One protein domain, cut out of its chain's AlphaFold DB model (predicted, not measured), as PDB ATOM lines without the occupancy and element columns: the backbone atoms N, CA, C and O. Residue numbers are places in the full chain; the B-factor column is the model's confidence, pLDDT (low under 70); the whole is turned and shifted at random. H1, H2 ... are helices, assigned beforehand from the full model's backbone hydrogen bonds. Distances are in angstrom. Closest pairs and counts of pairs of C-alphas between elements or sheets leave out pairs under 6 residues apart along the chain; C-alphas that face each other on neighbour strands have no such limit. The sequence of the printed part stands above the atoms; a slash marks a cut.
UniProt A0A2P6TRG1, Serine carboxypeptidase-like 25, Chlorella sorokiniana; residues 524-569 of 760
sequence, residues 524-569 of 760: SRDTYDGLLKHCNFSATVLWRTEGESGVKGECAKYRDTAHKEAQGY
ATOM      1  N   SER A 524     147.544 169.997  71.045       97.38
ATOM      2  CA  SER A 524     147.760 171.392  70.667       97.38
ATOM      3  C   SER A 524     148.151 172.271  71.861       97.38
ATOM      4  O   SER A 524     147.925 171.939  73.027       97.38
ATOM      5  N   ARG A 525     148.726 173.447  71.563       97.88
ATOM      6  CA  ARG A 525     149.044 174.485  72.562       97.88
ATOM      7  C   ARG A 525     147.806 174.876  73.378       97.88
ATOM      8  O   ARG A 525     147.894 174.949  74.597       97.88
ATOM      9  N   ASP A 526     146.667 175.065  72.716       98.31
ATOM     10  CA  ASP A 526     145.403 175.448  73.355       98.31
ATOM     11  C   ASP A 526     144.878 174.344  74.291       98.31
ATOM     12  O   ASP A 526     144.357 174.644  75.367       98.31
ATOM     13  N   THR A 527     145.052 173.069  73.922       97.88
ATOM     14  CA  THR A 527     144.726 171.922  74.783       97.88
ATOM     15  C   THR A 527     145.644 171.852  75.999       97.88
ATOM     16  O   THR A 527     145.150 171.750  77.119       97.88
ATOM     17  N   TYR A 528     146.961 171.952  75.805       98.19
ATOM     18  CA  TYR A 528     147.955 171.901  76.882       98.19
ATOM     19  C   TYR A 528     147.800 173.056  77.884       98.19
ATOM     20  O   TYR A 528     147.634 172.822  79.083       98.19
ATOM     21  N   ASP A 529     147.752 174.302  77.399       98.38
ATOM     22  CA  ASP A 529     147.517 175.482  78.239       98.38
ATOM     23  C   ASP A 529     146.130 175.399  78.923       98.38
ATOM     24  O   ASP A 529     145.943 175.891  80.038       98.38
ATOM     25  N   GLY A 530     145.156 174.742  78.279       97.75
ATOM     26  CA  GLY A 530     143.843 174.421  78.835       97.75
ATOM     27  C   GLY A 530     143.890 173.413  79.990       97.75
ATOM     28  O   GLY A 530     143.285 173.670  81.033       97.75
ATOM     29  N   LEU A 531     144.632 172.310  79.844       96.56
ATOM     30  CA  LEU A 531     144.857 171.312  80.899       96.56
ATOM     31  C   LEU A 531     145.508 171.960  82.127       96.56
ATOM     32  O   LEU A 531     144.914 171.927  83.205       96.56
ATOM     33  N   LEU A 532     146.658 172.625  81.950       96.81
ATOM     34  CA  LEU A 532     147.403 173.286  83.035       96.81
ATOM     35  C   LEU A 532     146.569 174.314  83.818       96.81
ATOM     36  O   LEU A 532     146.815 174.559  84.996       96.81
ATOM     37  N   LYS A 533     145.609 174.962  83.152       97.38
ATOM     38  CA  LYS A 533     144.798 176.044  83.720       97.38
ATOM     39  C   LYS A 533     143.506 175.566  84.385       97.38
ATOM     40  O   LYS A 533     142.975 176.277  85.240       97.38
ATOM     41  N   HIS A 534     142.953 174.435  83.950       95.50
ATOM     42  CA  HIS A 534     141.602 174.012  84.329       95.50
ATOM     43  C   HIS A 534     141.532 172.670  85.067       95.50
ATOM     44  O   HIS A 534     140.508 172.413  85.703       95.50
ATOM     45  N   CYS A 535     142.570 171.833  85.014       93.69
ATOM     46  CA  CYS A 535     142.649 170.584  85.771       93.69
ATOM     47  C   CYS A 535     143.343 170.775  87.125       93.69
ATOM     48  O   CYS A 535     144.270 171.568  87.247       93.69
ATOM     49  N   ASN A 536     142.906 170.019  88.138       93.69
ATOM     50  CA  ASN A 536     143.639 169.875  89.394       93.69
ATOM     51  C   ASN A 536     144.291 168.493  89.415       93.69
ATOM     52  O   ASN A 536     143.613 167.515  89.724       93.69
ATOM     53  N   PHE A 537     145.569 168.409  89.048       94.06
ATOM     54  CA  PHE A 537     146.230 167.129  88.784       94.06
ATOM     55  C   PHE A 537     146.244 166.187  90.002       94.06
ATOM     56  O   PHE A 537     145.924 165.014  89.832       94.06
ATOM     57  N   SER A 538     146.412 166.693  91.229       92.94
ATOM     58  CA  SER A 538     146.277 165.915  92.479       92.94
ATOM     59  C   SER A 538     144.863 165.381  92.783       92.94
ATOM     60  O   SER A 538     144.695 164.621  93.730       92.94
ATOM     61  N   ALA A 539     143.832 165.757  92.016       89.19
ATOM     62  CA  ALA A 539     142.447 165.302  92.207       89.19
ATOM     63  C   ALA A 539     141.787 164.780  90.913       89.19
ATOM     64  O   ALA A 539     140.560 164.812  90.772       89.19
ATOM     65  N   THR A 540     142.589 164.344  89.940       87.50
ATOM     66  CA  THR A 540     142.113 163.856  88.636       87.50
ATOM     67  C   THR A 540     142.936 162.676  88.136       87.50
ATOM     68  O   THR A 540     144.063 162.476  88.568       87.50
ATOM     69  N   VAL A 541     142.393 161.918  87.185       85.38
ATOM     70  CA  VAL A 541     143.104 160.857  86.464       85.38
ATOM     71  C   VAL A 541     142.938 161.125  84.965       85.38
ATOM     72  O   VAL A 541     141.890 160.823  84.392       85.38
ATOM     73  N   LEU A 542     143.926 161.764  84.325       86.00
ATOM     74  CA  LEU A 542     143.799 162.258  82.945       86.00
ATOM     75  C   LEU A 542     143.698 161.134  81.908       86.00
ATOM     76  O   LEU A 542     142.978 161.284  80.919       86.00
ATOM     77  N   TRP A 543     144.382 160.008  82.126       77.81
ATOM     78  CA  TRP A 543     144.352 158.857  81.215       77.81
ATOM     79  C   TRP A 543     142.992 158.137  81.194       77.81
ATOM     80  O   TRP A 543     142.696 157.413  80.246       77.81
ATOM     81  N   ARG A 544     142.121 158.372  82.189       73.81
ATOM     82  CA  ARG A 544     140.806 157.729  82.308       73.81
ATOM     83  C   ARG A 544     139.699 158.653  81.790       73.81
ATOM     84  O   ARG A 544     139.456 159.721  82.351       73.81
ATOM     85  N   THR A 545     139.013 158.248  80.720       59.66
ATOM     86  CA  THR A 545     137.973 159.049  80.039       59.66
ATOM     87  C   THR A 545     136.566 158.852  80.616       59.66
ATOM     88  O   THR A 545     135.825 159.826  80.778       59.66
ATOM     89  N   GLU A 546     136.206 157.618  80.972       52.19
ATOM     90  CA  GLU A 546     134.901 157.252  81.544       52.19
ATOM     91  C   GLU A 546     134.947 157.046  83.069       52.19
ATOM     92  O   GLU A 546     135.998 156.797  83.661       52.19
ATOM     93  N   GLY A 547     133.775 157.115  83.708       55.53
ATOM     94  CA  GLY A 547     133.604 156.787  85.124       55.53
ATOM     95  C   GLY A 547     134.298 157.751  86.092       55.53
ATOM     96  O   GLY A 547     134.431 158.950  85.836       55.53
ATOM     97  N   GLU A 548     134.709 157.207  87.237       55.91
ATOM     98  CA  GLU A 548     135.215 157.906  88.426       55.91
ATOM     99  C   GLU A 548     136.653 158.427  88.234       55.91
ATOM    100  O   GLU A 548     137.562 158.115  88.984       55.91
ATOM    101  N   SER A 549     136.869 159.234  87.201       63.31
ATOM    102  CA  SER A 549     138.163 159.835  86.831       63.31
ATOM    103  C   SER A 549     138.506 161.115  87.616       63.31
ATOM    104  O   SER A 549     139.511 161.765  87.333       63.31
ATOM    105  N   GLY A 550     137.646 161.554  88.544       68.75
ATOM    106  CA  GLY A 550     137.716 162.857  89.236       68.75
ATOM    107  C   GLY A 550     137.406 164.079  88.347       68.75
ATOM    108  O   GLY A 550     136.770 165.036  88.798       68.75
ATOM    109  N   VAL A 551     137.783 164.008  87.069       79.62
ATOM    110  CA  VAL A 551     137.738 165.053  86.037       79.62
ATOM    111  C   VAL A 551     136.321 165.581  85.765       79.62
ATOM    112  O   VAL A 551     135.405 164.831  85.434       79.62
ATOM    113  N   LYS A 552     136.142 166.906  85.882       81.94
ATOM    114  CA  LYS A 552     134.857 167.622  85.730       81.94
ATOM    115  C   LYS A 552     135.059 168.999  85.074       81.94
ATOM    116  O   LYS A 552     136.156 169.551  85.088       81.94
ATOM    117  N   GLY A 553     133.985 169.585  84.535       88.62
ATOM    118  CA  GLY A 553     133.981 170.961  84.009       88.62
ATOM    119  C   GLY A 553     134.919 171.176  82.813       88.62
ATOM    120  O   GLY A 553     135.064 170.294  81.971       88.62
ATOM    121  N   GLU A 554     135.572 172.341  82.739       92.75
ATOM    122  CA  GLU A 554     136.506 172.660  81.644       92.75
ATOM    123  C   GLU A 554     137.695 171.681  81.568       92.75
ATOM    124  O   GLU A 554     138.168 171.412  80.467       92.75
ATOM    125  N   CYS A 555     138.136 171.081  82.686       92.31
ATOM    126  CA  CYS A 555     139.157 170.026  82.651       92.31
ATOM    127  C   CYS A 555     138.706 168.826  81.809       92.31
ATOM    128  O   CYS A 555     139.481 168.334  80.997       92.31
ATOM    129  N   ALA A 556     137.442 168.396  81.935       90.62
ATOM    130  CA  ALA A 556     136.900 167.299  81.130       90.62
ATOM    131  C   ALA A 556     136.954 167.628  79.637       90.62
ATOM    132  O   ALA A 556     137.473 166.847  78.853       90.62
ATOM    133  N   LYS A 557     136.535 168.837  79.256       92.62
ATOM    134  CA  LYS A 557     136.622 169.333  77.877       92.62
ATOM    135  C   LYS A 557     138.057 169.306  77.327       92.62
ATOM    136  O   LYS A 557     138.244 168.867  76.194       92.62
ATOM    137  N   TYR A 558     139.061 169.765  78.082       94.75
ATOM    138  CA  TYR A 558     140.454 169.745  77.609       94.75
ATOM    139  C   TYR A 558     141.062 168.337  77.623       94.75
ATOM    140  O   TYR A 558     141.725 167.979  76.657       94.75
ATOM    141  N   ARG A 559     140.756 167.494  78.619       92.00
ATOM    142  CA  ARG A 559     141.115 166.063  78.633       92.00
ATOM    143  C   ARG A 559     140.535 165.337  77.416       92.00
ATOM    144  O   ARG A 559     141.259 164.660  76.697       92.00
ATOM    145  N   ASP A 560     139.246 165.508  77.148       90.75
ATOM    146  CA  ASP A 560     138.559 164.852  76.031       90.75
ATOM    147  C   ASP A 560     139.047 165.392  74.677       90.75
ATOM    148  O   ASP A 560     139.023 164.676  73.677       90.75
ATOM    149  N   THR A 561     139.541 166.636  74.641       93.75
ATOM    150  CA  THR A 561     140.238 167.196  73.474       93.75
ATOM    151  C   THR A 561     141.635 166.588  73.321       93.75
ATOM    152  O   THR A 561     141.969 166.187  72.215       93.75
ATOM    153  N   ALA A 562     142.401 166.413  74.403       92.62
ATOM    154  CA  ALA A 562     143.715 165.761  74.391       92.62
ATOM    155  C   ALA A 562     143.642 164.316  73.874       92.62
ATOM    156  O   ALA A 562     144.313 163.974  72.904       92.62
ATOM    157  N   HIS A 563     142.744 163.496  74.437       89.00
ATOM    158  CA  HIS A 563     142.492 162.135  73.937       89.00
ATOM    159  C   HIS A 563     142.031 162.121  72.481       89.00
ATOM    160  O   HIS A 563     142.293 161.153  71.777       89.00
ATOM    161  N   LYS A 564     141.344 163.172  72.013       91.00
ATOM    162  CA  LYS A 564     140.907 163.294  70.617       91.00
ATOM    163  C   LYS A 564     142.028 163.739  69.673       91.00
ATOM    164  O   LYS A 564     142.066 163.264  68.545       91.00
ATOM    165  N   GLU A 565     142.913 164.636  70.094       93.12
ATOM    166  CA  GLU A 565     144.080 165.054  69.306       93.12
ATOM    167  C   GLU A 565     145.086 163.898  69.166       93.12
ATOM    168  O   GLU A 565     145.612 163.686  68.077       93.12
ATOM    169  N   ALA A 566     145.221 163.061  70.201       86.44
ATOM    170  CA  ALA A 566     146.006 161.826  70.177       86.44
ATOM    171  C   ALA A 566     145.334 160.630  69.450       86.44
ATOM    172  O   ALA A 566     145.915 159.541  69.406       86.44
ATOM    173  N   GLN A 567     144.128 160.776  68.874       78.56
ATOM    174  CA  GLN A 567     143.440 159.664  68.194       78.56
ATOM    175  C   GLN A 567     144.242 159.138  66.997       78.56
ATOM    176  O   GLN A 567     144.555 159.871  66.062       78.56
ATOM    177  N   GLY A 568     144.493 157.828  67.009       69.50
ATOM    178  CA  GLY A 568     145.281 157.119  65.997       69.50
ATOM    179  C   GLY A 568     146.575 156.519  66.547       69.50
ATOM    180  O   GLY A 568     147.089 155.584  65.943       69.50
ATOM    181  N   TYR A 569     147.049 156.986  67.706       72.00
ATOM    182  CA  TYR A 569     148.193 156.409  68.414       72.00
ATOM    183  C   TYR A 569     147.747 155.516  69.574       72.00
ATOM    184  O   TYR A 569     146.753 155.786  70.250       72.00
TER     185      TYR A 569
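What this domain is: This is residues 524 to 569 of the 760 residues of the protein "Serine carboxypeptidase-like 25" of Chlorella sorokiniana (UniProt A0A2P6TRG1). What does the model look like at first sight? It is a helical hairpin: H1 and H2 pack side by side and run opposite ways, and residues 535 to 553 make a large loop that joins them. How is it made up? The printed part has 46 residues with two named helices, H1 then H2, and no named strand; its class is all helix, with 22 residues, under half, in named elements. How large is it? It is compact, with a radius of gyration of the C-alphas of 9.9 A, and the C-alphas span 25 by 21 by 15 A.

Where its parts are: Where is the first helix? H1 is residues 525 to 534, from C-alpha 525 at (149.044, 174.485, 72.562) to C-alpha 534 at (141.602, 174.012, 84.329), a length of 13.9 A. Where is the second? H2 is residues 554 to 565 and is 16.4 A long from first to last C-alpha; C-alpha 565 is at (144.080, 165.054, 69.306).

How they stand to each other: How does H1 stand to H2? They touch, and their closest C-alphas, those of His 534 and Cys 555, are 5.0 A apart. They form a helical hairpin, at a shallow tilt of 30 degrees, opposite ways. What do the backbones show? In H1 and H2 every pair of O i and N i+4 is within hydrogen-bond range.

The domain as a whole: How far does the printed part reach? The two C-alphas farthest apart, those of Ser 538 and Gly 568, are 27.9 A apart. Is there a cut or a long link? The printed part has no cut, and the link from H1 to H2, 19 residues, is long. Where is confidence low? The pLDDT is under 70 at residues 545 to 550 and at residue 568, against a mean of 86.2 for the printed part.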